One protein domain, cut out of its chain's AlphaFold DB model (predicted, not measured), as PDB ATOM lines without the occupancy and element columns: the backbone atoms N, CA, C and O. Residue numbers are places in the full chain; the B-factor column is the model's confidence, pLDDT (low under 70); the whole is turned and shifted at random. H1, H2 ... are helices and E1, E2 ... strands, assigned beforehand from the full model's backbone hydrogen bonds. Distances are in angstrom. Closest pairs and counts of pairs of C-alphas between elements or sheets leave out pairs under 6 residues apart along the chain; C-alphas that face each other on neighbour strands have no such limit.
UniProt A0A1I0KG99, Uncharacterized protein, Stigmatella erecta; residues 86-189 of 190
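What this domain is: This is residues 86 to 189 of the 190 residues of an uncharacterized protein of Stigmatella erecta (UniProt A0A1I0KG99). One twisted sheet of four strands has both helices packed over one of its faces, while its other face has no named helix on it: H1 runs along it over E4, and H2 covers E3 and E2. The hairpin of E2 and E3 is the long part of the sheet, and the long link of residues 166 to 183 loops out past one end of it. The printed part has 104 residues, with two named helices and four named strands in the order H1 E1 H2 E2 E3 E4; the sheet is mixed, in the order E1 E4 E3 E2, and the class is mixed, helices and strands. The whole is compact, with a radius of gyration of the C-alphas of 13.6 A and spans of 41 by 27 by 22 A.

How they stand to each other: Start at the sheet, twisted but only just, with C-alphas up to 4.1 A off its best plane. E2, residues 140 to 150, is an edge strand; beside it look for E3, residues 158 to 165, antiparallel at 157 degrees, with N 146 and O 162 2.8 A apart, within hydrogen-bond range. E4, residues 184 to 188, is antiparallel to E3 at 169 degrees, with N 161 and O 185 at 2.8 A. E2 E3 E4 form a meander, each strand the antiparallel neighbour of the one before, and E2 and E3, like E3 and E4, form a hairpin. E1, residues 111 to 115, is the other edge strand, parallel to E4 at 17 degrees; N 114 and O 186 are 2.8 A apart. E1 and E2 are apart. Now look over one face for two layers, helices on one face of a sheet. H2, residues 121 to 132, is on the sheet at a height of 8.8 A, over E3 and E2, along the strands at 2 degrees to E3 on the local plane; its closest C-alphas to E2 are those of Arg 129 and Val 147, 5.6 A apart. H1, residues 86 to 104, is on the same face at a height of 10.3 A, over E4, along the strands at 12 degrees to E4 on the local plane; its closest C-alphas to E1 are those of Ile 96 and Val 114, 7.0 A apart. H1 and H2 are close but not clearly touching, the closest C-alphas being those of Leu 93 and Ile 124 at 6.8 A, and they run the same way at a steep tilt of 44 degrees. E1, H2 and E2 form a split strand-helix-strand unit, two strands running the same way with E4 and E3 between them in the sheet, and its crossover is right-handed. In H1 and H2 every O i to N i+4 pair is within hydrogen-bond range.

Where its parts are: Find C-alpha 140 at (160.968, 220.310, 159.622); from there E2 runs 25.7 A to C-alpha 150. E3 runs 23.0 A from C-alpha 158 to C-alpha 165, and E4 ends at C-alpha 188, (179.824, 216.968, 178.065). E1 takes residues 111 to 115 and H2 residues 121 to 132. H1 begins at C-alpha 86, (167.086, 214.274, 191.240), and runs 26.5 A to C-alpha 104.

The domain as a whole: The two C-alphas farthest apart are those of Arg 87 and Asn 169, 42.7 A. The printed part has no cut. The link from E3 to E4, 18 residues, is long, and that from E1 to H2 is tight. The mean pLDDT of the printed part is 83.5; look for values under 70 at residues 107 to 109, 151 to 156 and 175 to 180.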
ATOM      1  N   ASP A  86     168.192 214.334 192.194       83.38
ATOM      2  CA  ASP A  86     167.086 214.274 191.240       83.38
ATOM      3  C   ASP A  86     166.623 215.672 190.826       83.38
ATOM      4  O   ASP A  86     166.394 215.920 189.642       83.38
ATOM      5  N   ARG A  87     166.596 216.642 191.748       84.50
ATOM      6  CA  ARG A  87     166.383 218.053 191.395       84.50
ATOM      7  C   ARG A  87     167.467 218.574 190.454       84.50
ATOM      8  O   ARG A  87     167.135 219.272 189.496       84.50
ATOM      9  N   ARG A  88     168.740 218.233 190.691       84.06
ATOM     10  CA  ARG A  88     169.848 218.614 189.800       84.06
ATOM     11  C   ARG A  88     169.716 217.953 188.426       84.06
ATOM     12  O   ARG A  88     169.831 218.635 187.413       84.06
ATOM     13  N   PHE A  89     169.431 216.653 188.392       86.88
ATOM     14  CA  PHE A  89     169.194 215.886 187.170       86.88
ATOM     15  C   PHE A  89     168.059 216.492 186.329       86.88
ATOM     16  O   PHE A  89     168.247 216.759 185.142       86.88
ATOM     17  N   ASN A  90     166.922 216.804 186.956       88.19
ATOM     18  CA  ASN A  90     165.782 217.437 186.292       88.19
ATOM     19  C   ASN A  90     166.127 218.840 185.760       88.19
ATOM     20  O   ASN A  90     165.761 219.170 184.636       88.19
ATOM     21  N   GLN A  91     166.890 219.645 186.511       88.31
ATOM     22  CA  GLN A  91     167.381 220.948 186.037       88.31
ATOM     23  C   GLN A  91     168.296 220.820 184.808       88.31
ATOM     24  O   GLN A  91     168.145 221.592 183.859       88.31
ATOM     25  N   ASN A  92     169.198 219.832 184.795       87.94
ATOM     26  CA  ASN A  92     170.059 219.548 183.644       87.94
ATOM     27  C   ASN A  92     169.222 219.157 182.409       87.94
ATOM     28  O   ASN A  92     169.466 219.678 181.324       87.94
ATOM     29  N   LEU A  93     168.213 218.288 182.572       89.81
ATOM     30  CA  LEU A  93     167.296 217.917 181.486       89.81
ATOM     31  C   LEU A  93     166.550 219.133 180.931       89.81
ATOM     32  O   LEU A  93     166.638 219.396 179.737       89.81
ATOM     33  N   THR A  94     165.903 219.931 181.786       89.88
ATOM     34  CA  THR A  94     165.177 221.137 181.351       89.88
ATOM     35  C   THR A  94     166.085 222.129 180.613       89.88
ATOM     36  O   THR A  94     165.645 222.769 179.659       89.88
ATOM     37  N   GLN A  95     167.364 222.251 180.989       89.88
ATOM     38  CA  GLN A  95     168.320 223.089 180.257       89.88
ATOM     39  C   GLN A  95     168.591 222.570 178.833       89.88
ATOM     40  O   GLN A  95     168.714 223.374 177.904       89.88
ATOM     41  N   ILE A  96     168.672 221.249 178.649       90.31
ATOM     42  CA  ILE A  96     168.893 220.620 177.340       90.31
ATOM     43  C   ILE A  96     167.617 220.691 176.496       90.31
ATOM     44  O   ILE A  96     167.685 221.162 175.363       90.31
ATOM     45  N   ASP A  97     166.460 220.334 177.057       90.31
ATOM     46  CA  ASP A  97     165.148 220.391 176.395       90.31
ATOM     47  C   ASP A  97     164.838 221.815 175.886       90.31
ATOM     48  O   ASP A  97     164.398 221.999 174.746       90.31
ATOM     49  N   ASN A  98     165.160 222.846 176.681       89.25
ATOM     50  CA  ASN A  98     165.051 224.248 176.269       89.25
ATOM     51  C   ASN A  98     165.995 224.589 175.104       89.25
ATOM     52  O   ASN A  98     165.558 225.187 174.122       89.25
ATOM     53  N   LYS A  99     167.273 224.182 175.161       86.69
ATOM     54  CA  LYS A  99     168.229 224.417 174.063       86.69
ATOM     55  C   LYS A  99     167.828 223.692 172.774       86.69
ATOM     56  O   LYS A  99     167.890 224.301 171.709       86.69
ATOM     57  N   LEU A 100     167.359 222.445 172.862       87.00
ATOM     58  CA  LEU A 100     166.830 221.690 171.720       87.00
ATOM     59  C   LEU A 100     165.599 222.370 171.111       87.00
ATOM     60  O   LEU A 100     165.483 222.434 169.889       87.00
ATOM     61  N   SER A 101     164.709 222.908 171.947       86.00
ATOM     62  CA  SER A 101     163.508 223.625 171.503       86.00
ATOM     63  C   SER A 101     163.850 224.950 170.811       86.00
ATOM     64  O   SER A 101     163.323 225.233 169.734       86.00
ATOM     65  N   SER A 102     164.776 225.743 171.361       86.00
ATOM     66  CA  SER A 102     165.249 226.986 170.731       86.00
ATOM     67  C   SER A 102     165.997 226.739 169.418       86.00
ATOM     68  O   SER A 102     165.788 227.481 168.457       86.00
ATOM     69  N   ALA A 103     166.830 225.697 169.353       83.69
ATOM     70  CA  ALA A 103     167.568 225.322 168.148       83.69
ATOM     71  C   ALA A 103     166.640 224.774 167.047       83.69
ATOM     72  O   ALA A 103     166.725 225.207 165.898       83.69
ATOM     73  N   ALA A 104     165.690 223.897 167.396       81.56
ATOM     74  CA  ALA A 104     164.660 223.416 166.472       81.56
ATOM     75  C   ALA A 104     163.740 224.547 165.983       81.56
ATOM     76  O   ALA A 104     163.373 224.578 164.815       81.56
ATOM     77  N   GLY A 105     163.424 225.522 166.839       80.69
ATOM     78  CA  GLY A 105     162.664 226.715 166.461       80.69
ATOM     79  C   GLY A 105     163.442 227.757 165.644       80.69
ATOM     80  O   GLY A 105     162.861 228.787 165.311       80.69
ATOM     81  N   GLY A 106     164.736 227.543 165.358       74.12
ATOM     82  CA  GLY A 106     165.593 228.504 164.649       74.12
ATOM     83  C   GLY A 106     165.847 229.815 165.410       74.12
ATOM     84  O   GLY A 106     166.150 230.832 164.793       74.12
ATOM     85  N   LYS A 107     165.680 229.814 166.741       62.94
ATOM     86  CA  LYS A 107     165.667 231.007 167.616       62.94
ATOM     87  C   LYS A 107     166.736 230.974 168.718       62.94
ATOM     88  O   LYS A 107     166.606 231.662 169.726       62.94
ATOM     89  N   GLY A 108     167.779 230.165 168.557       64.12
ATOM     90  CA  GLY A 108     168.891 230.065 169.502       64.12
ATOM     91  C   GLY A 108     170.095 229.352 168.897       64.12
ATOM     92  O   GLY A 108     170.099 229.040 167.706       64.12
ATOM     93  N   ASP A 109     171.109 229.095 169.725       67.31
ATOM     94  CA  ASP A 109     172.386 228.524 169.286       67.31
ATOM     95  C   ASP A 109     172.195 227.182 168.555       67.31
ATOM     96  O   ASP A 109     171.894 226.157 169.169       67.31
ATOM     97  N   MET A 110     172.428 227.175 167.240       76.69
ATOM     98  CA  MET A 110     172.482 225.946 166.436       76.69
ATOM     99  C   MET A 110     173.639 225.035 166.876       76.69
ATOM    100  O   MET A 110     173.544 223.814 166.799       76.69
ATOM    101  N   TYR A 111     174.720 225.614 167.397       81.69
ATOM    102  CA  TYR A 111     175.871 224.890 167.925       81.69
ATOM    103  C   TYR A 111     176.080 225.288 169.376       81.69
ATOM    104  O   TYR A 111     176.171 226.473 169.687       81.69
ATOM    105  N   GLY A 112     176.161 224.313 170.276       80.94
ATOM    106  CA  GLY A 112     176.288 224.612 171.696       80.94
ATOM    107  C   GLY A 112     176.830 223.450 172.508       80.94
ATOM    108  O   GLY A 112     176.786 222.301 172.084       80.94
ATOM    109  N   THR A 113     177.326 223.771 173.700       87.00
ATOM    110  CA  THR A 113     177.703 222.789 174.719       87.00
ATOM    111  C   THR A 113     176.788 222.939 175.931       87.00
ATOM    112  O   THR A 113     176.446 224.060 176.313       87.00
ATOM    113  N   VAL A 114     176.402 221.821 176.543       88.81
ATOM    114  CA  VAL A 114     175.767 221.767 177.861       88.81
ATOM    115  C   VAL A 114     176.635 220.912 178.775       88.81
ATOM    116  O   VAL A 114     176.904 219.745 178.487       88.81
ATOM    117  N   THR A 115     177.088 221.508 179.872       89.81
ATOM    118  CA  THR A 115     177.961 220.855 180.848       89.81
ATOM    119  C   THR A 115     177.116 220.181 181.922       89.81
ATOM    120  O   THR A 115     176.438 220.866 182.686       89.81
ATOM    121  N   VAL A 116     177.155 218.849 182.007       88.19
ATOM    122  CA  VAL A 116     176.364 218.064 182.973       88.19
ATOM    123  C   VAL A 116     177.250 217.127 183.801       88.19
ATOM    124  O   VAL A 116     178.333 216.749 183.357       88.19
ATOM    125  N   PRO A 117     176.846 216.723 185.016       87.69
ATOM    126  CA  PRO A 117     177.686 215.897 185.881       87.69
ATOM    127  C   PRO A 117     177.959 214.523 185.269       87.69
ATOM    128  O   PRO A 117     177.060 213.888 184.718       87.69
ATOM    129  N   LYS A 118     179.189 214.011 185.421       86.56
ATOM    130  CA  LYS A 118     179.584 212.722 184.828       86.56
ATOM    131  C   LYS A 118     178.703 211.545 185.276       86.56
ATOM    132  O   LYS A 118     178.455 210.643 184.482       86.56
ATOM    133  N   ASN A 119     178.205 211.581 186.513       85.75
ATOM    134  CA  ASN A 119     177.296 210.567 187.057       85.75
ATOM    135  C   ASN A 119     175.918 210.599 186.369       85.75
ATOM    136  O   ASN A 119     175.288 209.558 186.206       85.75
ATOM    137  N   ASP A 120     175.480 211.778 185.919       87.44
ATOM    138  CA  ASP A 120     174.162 211.985 185.318       87.44
ATOM    139  C   ASP A 120     174.178 211.684 183.809       87.44
ATOM    140  O   ASP A 120     173.155 211.270 183.268       87.44
ATOM    141  N   LEU A 121     175.331 211.839 183.128       88.38
ATOM    142  CA  LEU A 121     175.497 211.669 181.670       88.38
ATOM    143  C   LEU A 121     174.789 210.431 181.102       88.38
ATOM    144  O   LEU A 121     174.123 210.531 180.077       88.38
ATOM    145  N   ALA A 122     174.923 209.272 181.753       88.19
ATOM    146  CA  ALA A 122     174.326 208.026 181.277       88.19
ATOM    147  C   ALA A 122     172.788 208.028 181.385       88.19
ATOM    148  O   ALA A 122     172.111 207.594 180.453       88.19
ATOM    149  N   ARG A 123     172.243 208.563 182.488       90.19
ATOM    150  CA  ARG A 123     170.798 208.687 182.742       90.19
ATOM    151  C   ARG A 123     170.171 209.731 181.811       90.19
ATOM    152  O   ARG A 123     169.154 209.450 181.189       90.19
ATOM    153  N   ILE A 124     170.830 210.884 181.648       91.44
ATOM    154  CA  ILE A 124     170.423 211.961 180.728       91.44
ATOM    155  C   ILE A 124     170.463 211.456 179.275       91.44
ATOM    156  O   ILE A 124     169.511 211.659 178.529       91.44
ATOM    157  N   HIS A 125     171.523 210.753 178.861       92.31
ATOM    158  CA  HIS A 125     171.610 210.174 177.516       92.31
ATOM    159  C   HIS A 125     170.502 209.148 177.246       92.31
ATOM    160  O   HIS A 125     169.972 209.129 176.139       92.31
ATOM    161  N   ALA A 126     170.165 208.287 178.212       91.50
ATOM    162  CA  ALA A 126     169.101 207.296 178.047       91.50
ATOM    163  C   ALA A 126     167.728 207.966 177.857       91.50
ATOM    164  O   ALA A 126     167.062 207.711 176.856       91.50
ATOM    165  N   ASP A 127     167.370 208.880 178.760       92.88
ATOM    166  CA  ASP A 127     166.111 209.630 178.737       92.88
ATOM    167  C   ASP A 127     165.963 210.480 177.456       92.88
ATOM    168  O   ASP A 127     164.989 210.336 176.716       92.88
ATOM    169  N   LEU A 128     166.976 211.277 177.096       93.50
ATOM    170  CA  LEU A 128     166.932 212.078 175.866       93.50
ATOM    171  C   LEU A 128     166.953 211.213 174.597       93.50
ATOM    172  O   LEU A 128     166.374 211.599 173.580       93.50
ATOM    173  N   ARG A 129     167.583 210.029 174.632       93.62
ATOM    174  CA  ARG A 129     167.522 209.064 173.526       93.62
ATOM    175  C   ARG A 129     166.106 208.526 173.343       93.62
ATOM    176  O   ARG A 129     165.651 208.480 172.207       93.62
ATOM    177  N   GLU A 130     165.411 208.160 174.413       94.06
ATOM    178  CA  GLU A 130     164.019 207.701 174.352       94.06
ATOM    179  C   GLU A 130     163.068 208.807 173.861       94.06
ATOM    180  O   GLU A 130     162.267 208.587 172.944       94.06
ATOM    181  N   ARG A 131     163.210 210.020 174.412       91.38
ATOM    182  CA  ARG A 131     162.391 211.184 174.046       91.38
ATOM    183  C   ARG A 131     162.579 211.607 172.595       91.38
ATOM    184  O   ARG A 131     161.583 211.798 171.905       91.38
ATOM    185  N   TYR A 132     163.824 211.748 172.128       92.94
ATOM    186  CA  TYR A 132     164.132 212.431 170.865       92.94
ATOM    187  C   TYR A 132     164.647 211.530 169.731       92.94
ATOM    188  O   TYR A 132     164.378 211.835 168.572       92.94
ATOM    189  N   HIS A 133     165.377 210.438 169.985       93.50
ATOM    190  CA  HIS A 133     166.097 209.730 168.910       93.50
ATOM    191  C   HIS A 133     165.142 209.168 167.836       93.50
ATOM    192  O   HIS A 133     164.290 208.325 168.109       93.50
ATOM    193  N   GLY A 134     165.295 209.638 166.596       90.50
ATOM    194  CA  GLY A 134     164.450 209.266 165.458       90.50
ATOM    195  C   GLY A 134     163.090 209.977 165.386       90.50
ATOM    196  O   GLY A 134     162.375 209.765 164.406       90.50
ATOM    197  N   LYS A 135     162.726 210.830 166.356       92.38
ATOM    198  CA  LYS A 135     161.524 211.680 166.274       92.38
ATOM    199  C   LYS A 135     161.734 212.819 165.263       92.38
ATOM    200  O   LYS A 135     162.871 213.276 165.124       92.38
ATOM    201  N   PRO A 136     160.675 213.310 164.590       90.75
ATOM    202  CA  PRO A 136     160.772 214.467 163.703       90.75
ATOM    203  C   PRO A 136     161.133 215.748 164.466       90.75
ATOM    204  O   PRO A 136     160.755 215.915 165.626       90.75
ATOM    205  N   VAL A 137     161.833 216.669 163.804       89.88
ATOM    206  CA  VAL A 137     162.107 218.013 164.333       89.88
ATOM    207  C   VAL A 137     160.886 218.915 164.080       89.88
ATOM    208  O   VAL A 137     160.415 218.984 162.941       89.88
ATOM    209  N   PRO A 138     160.347 219.628 165.092       88.00
ATOM    210  CA  PRO A 138     159.236 220.560 164.904       88.00
ATOM    211  C   PRO A 138     159.514 221.577 163.789       88.00
ATOM    212  O   PRO A 138     160.591 222.163 163.733       88.00
ATOM    213  N   GLY A 139     158.547 221.765 162.888       85.75
ATOM    214  CA  GLY A 139     158.677 222.638 161.713       85.75
ATOM    215  C   GLY A 139     159.423 222.034 160.513       85.75
ATOM    216  O   GLY A 139     159.298 222.568 159.414       85.75
ATOM    217  N   TYR A 140     160.130 220.907 160.671       86.88
ATOM    218  CA  TYR A 140     160.968 220.310 159.622       86.88
ATOM    219  C   TYR A 140     160.632 218.818 159.417       86.88
ATOM    220  O   TYR A 140     161.301 217.951 159.978       86.88
ATOM    221  N   PRO A 141     159.614 218.478 158.599       84.38
ATOM    222  CA  PRO A 141     159.082 217.109 158.500       84.38
ATOM    223  C   PRO A 141     160.075 216.078 157.939       84.38
ATOM    224  O   PRO A 141     159.946 214.886 158.216       84.38
ATOM    225  N   ASN A 142     161.077 216.532 157.182       88.88
ATOM    226  CA  ASN A 142     162.139 215.689 156.627       88.88
ATOM    227  C   ASN A 142     163.314 215.480 157.599       88.88
ATOM    228  O   ASN A 142     164.190 214.664 157.321       88.88
ATOM    229  N   GLU A 143     163.364 216.194 158.727       90.19
ATOM    230  CA  GLU A 143     164.466 216.103 159.687       90.19
ATOM    231  C   GLU A 143     164.082 215.369 160.963       90.19
ATOM    232  O   GLU A 143     162.952 215.455 161.445       90.19
ATOM    233  N   ARG A 144     165.051 214.650 161.534       91.69
ATOM    234  CA  ARG A 144     164.884 213.890 162.778       91.69
ATOM    235  C   ARG A 144     166.025 214.166 163.745       91.69
ATOM    236  O   ARG A 144     167.161 214.359 163.315       91.69
ATOM    237  N   TYR A 145     165.743 214.146 165.046       92.38
ATOM    238  CA  TYR A 145     166.791 214.226 166.065       92.38
ATOM    239  C   TYR A 145     167.600 212.923 166.107       92.38
ATOM    240  O   TYR A 145     167.041 211.823 166.067       92.38
ATOM    241  N   TYR A 146     168.916 213.029 166.274       91.44
ATOM    242  CA  TYR A 146     169.816 211.886 166.376       91.44
ATOM    243  C   TYR A 146     170.753 212.029 167.584       91.44
ATOM    244  O   TYR A 146     171.763 212.734 167.567       91.44
ATOM    245  N   VAL A 147     170.379 211.351 168.674       92.69
ATOM    246  CA  VAL A 147     171.185 211.241 169.904       92.69
ATOM    247  C   VAL A 147     172.309 210.216 169.704       92.69
ATOM    248  O   VAL A 147     172.025 209.051 169.402       92.69
ATOM    249  N   THR A 148     173.568 210.632 169.871       88.25
ATOM    250  CA  THR A 148     174.777 209.839 169.572       88.25
ATOM    251  C   THR A 148     175.788 209.857 170.717       88.25
ATOM    252  O   THR A 148     176.212 210.912 171.175       88.25
ATOM    253  N   ASN A 149     176.205 208.677 171.181       83.94
ATOM    254  CA  ASN A 149     177.145 208.536 172.294       83.94
ATOM    255  C   ASN A 149     178.600 208.774 171.839       83.94
ATOM    256  O   ASN A 149     179.050 208.156 170.876       83.94
ATOM    257  N   GLN A 150     179.346 209.617 172.559       75.75
ATOM    258  CA  GLN A 150     180.771 209.904 172.343       75.75
ATOM    259  C   GLN A 150     181.651 209.399 173.509       75.75
ATOM    260  O   GLN A 150     182.541 210.094 173.988       75.75
ATOM    261  N   SER A 151     181.429 208.156 173.947       69.88
ATOM    262  CA  SER A 151     182.292 207.368 174.844       69.88
ATOM    263  C   SER A 151     182.694 208.061 176.160       69.88
ATOM    264  O   SER A 151     183.822 208.531 176.334       69.88
ATOM    265  N   PHE A 152     181.792 208.011 177.149       61.44
ATOM    266  CA  PHE A 152     181.936 208.551 178.520       61.44
ATOM    267  C   PHE A 152     183.218 208.149 179.297       61.44
ATOM    268  O   PHE A 152     183.508 208.692 180.369       61.44
ATOM    269  N   GLY A 153     183.993 207.182 178.794       54.97
ATOM    270  CA  GLY A 153     185.260 206.742 179.385       54.97
ATOM    271  C   GLY A 153     186.445 207.690 179.150       54.97
ATOM    272  O   GLY A 153     187.406 207.646 179.914       54.97
ATOM    273  N   ARG A 154     186.404 208.559 178.129       60.47
ATOM    274  CA  ARG A 154     187.507 209.490 177.799       60.47
ATOM    275  C   ARG A 154     187.328 210.853 178.487       60.47
ATOM    276  O   ARG A 154     186.235 211.180 178.938       60.47
ATOM    277  N   LYS A 155     188.390 211.674 178.562       54.75
ATOM    278  CA  LYS A 155     188.333 213.019 179.192       54.75
ATOM    279  C   LYS A 155     187.369 213.996 178.497       54.75
ATOM    280  O   LYS A 155     186.832 214.860 179.167       54.75
ATOM    281  N   ALA A 156     187.116 213.821 177.200       58.50
ATOM    282  CA  ALA A 156     186.081 214.537 176.441       58.50
ATOM    283  C   ALA A 156     184.825 213.665 176.200       58.50
ATOM    284  O   ALA A 156     184.133 213.821 175.201       58.50
ATOM    285  N   GLY A 157     184.588 212.668 177.059       75.31
ATOM    286  CA  GLY A 157     183.574 211.640 176.851       75.31
ATOM    287  C   GLY A 157     182.169 212.105 177.222       75.31
ATOM    288  O   GLY A 157     181.856 212.217 178.406       75.31
ATOM    289  N   GLY A 158     181.312 212.302 176.222       87.31
ATOM    290  CA  GLY A 158     179.932 212.768 176.386       87.31
ATOM    291  C   GLY A 158     178.999 212.188 175.328       87.31
ATOM    292  O   GLY A 158     179.140 211.027 174.947       87.31
ATOM    293  N   PHE A 159     178.029 212.969 174.862       90.56
ATOM    294  CA  PHE A 159     177.136 212.599 173.759       90.56
ATOM    295  C   PHE A 159     176.623 213.841 173.022       90.56
ATOM    296  O   PHE A 159     176.570 214.920 173.603       90.56
ATOM    297  N   ASN A 160     176.221 213.696 171.759       91.00
ATOM    298  CA  ASN A 160     175.701 214.800 170.949       91.00
ATOM    299  C   ASN A 160     174.235 214.560 170.583       91.00
ATOM    300  O   ASN A 160     173.812 213.414 170.401       91.00
ATOM    301  N   ILE A 161     173.483 215.641 170.391       91.69
ATOM    302  CA  ILE A 161     172.152 215.626 169.782       91.69
ATOM    303  C   ILE A 161     172.192 216.513 168.542       91.69
ATOM    304  O   ILE A 161     172.448 217.714 168.625       91.69
ATOM    305  N   THR A 162     171.946 215.901 167.389       90.69
ATOM    306  CA  THR A 162     172.036 216.524 166.060       90.69
ATOM    307  C   THR A 162     170.695 216.453 165.334       90.69
ATOM    308  O   THR A 162     169.878 215.587 165.660       90.69
ATOM    309  N   SER A 163     170.450 217.325 164.351       90.88
ATOM    310  CA  SER A 163     169.413 217.070 163.338       90.88
ATOM    311  C   SER A 163     170.001 216.311 162.148       90.88
ATOM    312  O   SER A 163     171.152 216.525 161.768       90.88
ATOM    313  N   HIS A 164     169.225 215.398 161.572       91.00
ATOM    314  CA  HIS A 164     169.586 214.666 160.361       91.00
ATOM    315  C   HIS A 164     168.475 214.821 159.320       91.00
ATOM    316  O   HIS A 164     167.316 214.541 159.633       91.00
ATOM    317  N   GLU A 165     168.828 215.262 158.111       89.19
ATOM    318  CA  GLU A 165     167.916 215.447 156.975       89.19
ATOM    319  C   GLU A 165     167.760 214.131 156.209       89.19
ATOM    320  O   GLU A 165     168.746 213.521 155.796       89.19
ATOM    321  N   TYR A 166     166.517 213.703 155.991       86.62
ATOM    322  CA  TYR A 166     166.184 212.493 155.248       86.62
ATOM    323  C   TYR A 166     165.483 212.835 153.937       86.62
ATOM    324  O   TYR A 166     164.548 213.636 153.902       86.62
ATOM    325  N   ASN A 167     165.890 212.185 152.846       86.75
ATOM    326  CA  ASN A 167     165.159 212.289 151.587       86.75
ATOM    327  C   ASN A 167     163.851 211.470 151.616       86.75
ATOM    328  O   ASN A 167     163.623 210.639 152.498       86.75
ATOM    329  N   LYS A 168     163.008 211.650 150.590       85.19
ATOM    330  CA  LYS A 168     161.728 210.932 150.422       85.19
ATOM    331  C   LYS A 168     161.834 209.393 150.372       85.19
ATOM    332  O   LYS A 168     160.817 208.724 150.500       85.19
ATOM    333  N   ASN A 169     163.038 208.843 150.192       87.44
ATOM    334  CA  ASN A 169     163.315 207.402 150.193       87.44
ATOM    335  C   ASN A 169     163.854 206.906 151.557       87.44
ATOM    336  O   ASN A 169     164.208 205.738 151.681       87.44
ATOM    337  N   GLY A 170     163.960 207.777 152.569       81.50
ATOM    338  CA  GLY A 170     164.477 207.441 153.900       81.50
ATOM    339  C   GLY A 170     166.005 207.442 154.036       81.50
ATOM    340  O   GLY A 170     166.511 206.921 155.028       81.50
ATOM    341  N   VAL A 171     166.752 208.017 153.085       86.00
ATOM    342  CA  VAL A 171     168.226 208.109 153.152       86.00
ATOM    343  C   VAL A 171     168.661 209.379 153.889       86.00
ATOM    344  O   VAL A 171     168.185 210.464 153.564       86.00
ATOM    345  N   ASP A 172     169.580 209.229 154.847       83.69
ATOM    346  CA  ASP A 172     170.218 210.294 155.642       83.69
ATOM    347  C   ASP A 172     171.210 211.112 154.784       83.69
ATOM    348  O   ASP A 172     172.350 210.695 154.560       83.69
ATOM    349  N   LEU A 173     170.769 212.276 154.296       81.75
ATOM    350  CA  LEU A 173     171.541 213.177 153.427       81.75
ATOM    351  C   LEU A 173     172.689 213.869 154.171       81.75
ATOM    352  O   LEU A 173     173.748 214.119 153.594       81.75
ATOM    353  N   SER A 174     172.506 214.124 155.467       75.62
ATOM    354  CA  SER A 174     173.495 214.730 156.374       75.62
ATOM    355  C   SER A 174     174.823 213.961 156.415       75.62
ATOM    356  O   SER A 174     175.870 214.551 156.671       75.62
ATOM    357  N   ARG A 175     174.807 212.654 156.120       67.75
ATOM    358  CA  ARG A 175     176.024 211.824 156.009       67.75
ATOM    359  C   ARG A 175     176.644 211.779 154.612       67.75
ATOM    360  O   ARG A 175     177.787 211.346 154.505       67.75
ATOM    361  N   GLN A 176     175.913 212.156 153.563       61.09
ATOM    362  CA  GLN A 176     176.387 212.070 152.176       61.09
ATOM    363  C   GLN A 176     177.026 213.382 151.715       61.09
ATOM    364  O   GLN A 176     178.171 213.386 151.275       61.09
ATOM    365  N   ASP A 177     176.309 214.495 151.868       55.09
ATOM    366  CA  ASP A 177     176.698 215.796 151.304       55.09
ATOM    367  C   ASP A 177     177.692 216.573 152.193       55.09
ATOM    368  O   ASP A 177     178.093 217.686 151.858       55.09
ATOM    369  N   GLY A 178     178.014 216.063 153.388       55.03
ATOM    370  CA  GLY A 178     178.657 216.858 154.442       55.03
ATOM    371  C   GLY A 178     177.777 218.005 154.962       55.03
ATOM    372  O   GLY A 178     178.274 218.883 155.668       55.03
ATOM    373  N   ARG A 179     176.476 218.006 154.619       55.25
ATOM    374  CA  ARG A 179     175.481 218.981 155.084       55.25
ATOM    375  C   ARG A 179     175.523 219.069 156.600       55.25
ATOM    376  O   ARG A 179     175.239 218.098 157.299       55.25
ATOM    377  N   SER A 180     175.825 220.262 157.092       58.97
ATOM    378  CA  SER A 180     175.761 220.566 158.510       58.97
ATOM    379  C   SER A 180     174.351 220.310 159.044       58.97
ATOM    380  O   SER A 180     173.403 220.950 158.582       58.97
ATOM    381  N   SER A 181     174.224 219.428 160.039       73.56
ATOM    382  CA  SER A 181     173.029 219.328 160.882       73.56
ATOM    383  C   SER A 181     172.567 220.726 161.300       73.56
ATOM    384  O   SER A 181     173.395 221.516 161.758       73.56
ATOM    385  N   ARG A 182     171.266 221.049 161.179       80.50
ATOM    386  CA  ARG A 182     170.758 222.394 161.530       80.50
ATOM    387  C   ARG A 182     171.067 222.752 162.978       80.50
ATOM    388  O   ARG A 182     171.252 223.922 163.284       80.50
ATOM    389  N   PHE A 183     171.168 221.754 163.848       87.12
ATOM    390  CA  PHE A 183     171.837 221.918 165.127       87.12
ATOM    391  C   PHE A 183     172.735 220.733 165.470       87.12
ATOM    392  O   PHE A 183     172.502 219.603 165.034       87.12
ATOM    393  N   ASN A 184     173.730 221.003 166.309       88.38
ATOM    394  CA  ASN A 184     174.570 220.027 166.986       88.38
ATOM    395  C   ASN A 184     174.841 220.526 168.415       88.38
ATOM    396  O   ASN A 184     175.645 221.436 168.634       88.38
ATOM    397  N   ILE A 185     174.144 219.934 169.384       89.81
ATOM    398  CA  ILE A 185     174.329 220.213 170.808       89.81
ATOM    399  C   ILE A 185     175.208 219.114 171.403       89.81
ATOM    400  O   ILE A 185     174.834 217.941 171.389       89.81
ATOM    401  N   HIS A 186     176.360 219.496 171.945       90.19
ATOM    402  CA  HIS A 186     177.260 218.626 172.696       90.19
ATOM    403  C   HIS A 186     176.865 218.610 174.177       90.19
ATOM    404  O   HIS A 186     176.724 219.665 174.792       90.19
ATOM    405  N   ILE A 187     176.723 217.431 174.774       90.69
ATOM    406  CA  ILE A 187     176.488 217.251 176.207       90.69
ATOM    407  C   ILE A 187     177.731 216.574 176.788       90.69
ATOM    408  O   ILE A 187     178.038 215.423 176.469       90.69
ATOM    409  N   LEU A 188     178.474 217.313 177.611       90.62
ATOM    410  CA  LEU A 188     179.824 216.968 178.065       90.62
ATOM    411  C   LEU A 188     179.935 217.049 179.598       90.62
ATOM    412  O   LEU A 188     179.172 217.786 180.226       90.62
ATOM    413  N   PRO A 189     180.881 216.319 180.221       86.62
ATOM    414  CA  PRO A 189     181.258 216.562 181.609       86.62
ATOM    415  C   PRO A 189     181.966 217.925 181.773       86.62
ATOM    416  O   PRO A 189     182.507 218.440 180.790       86.62
TER     417      PRO A 189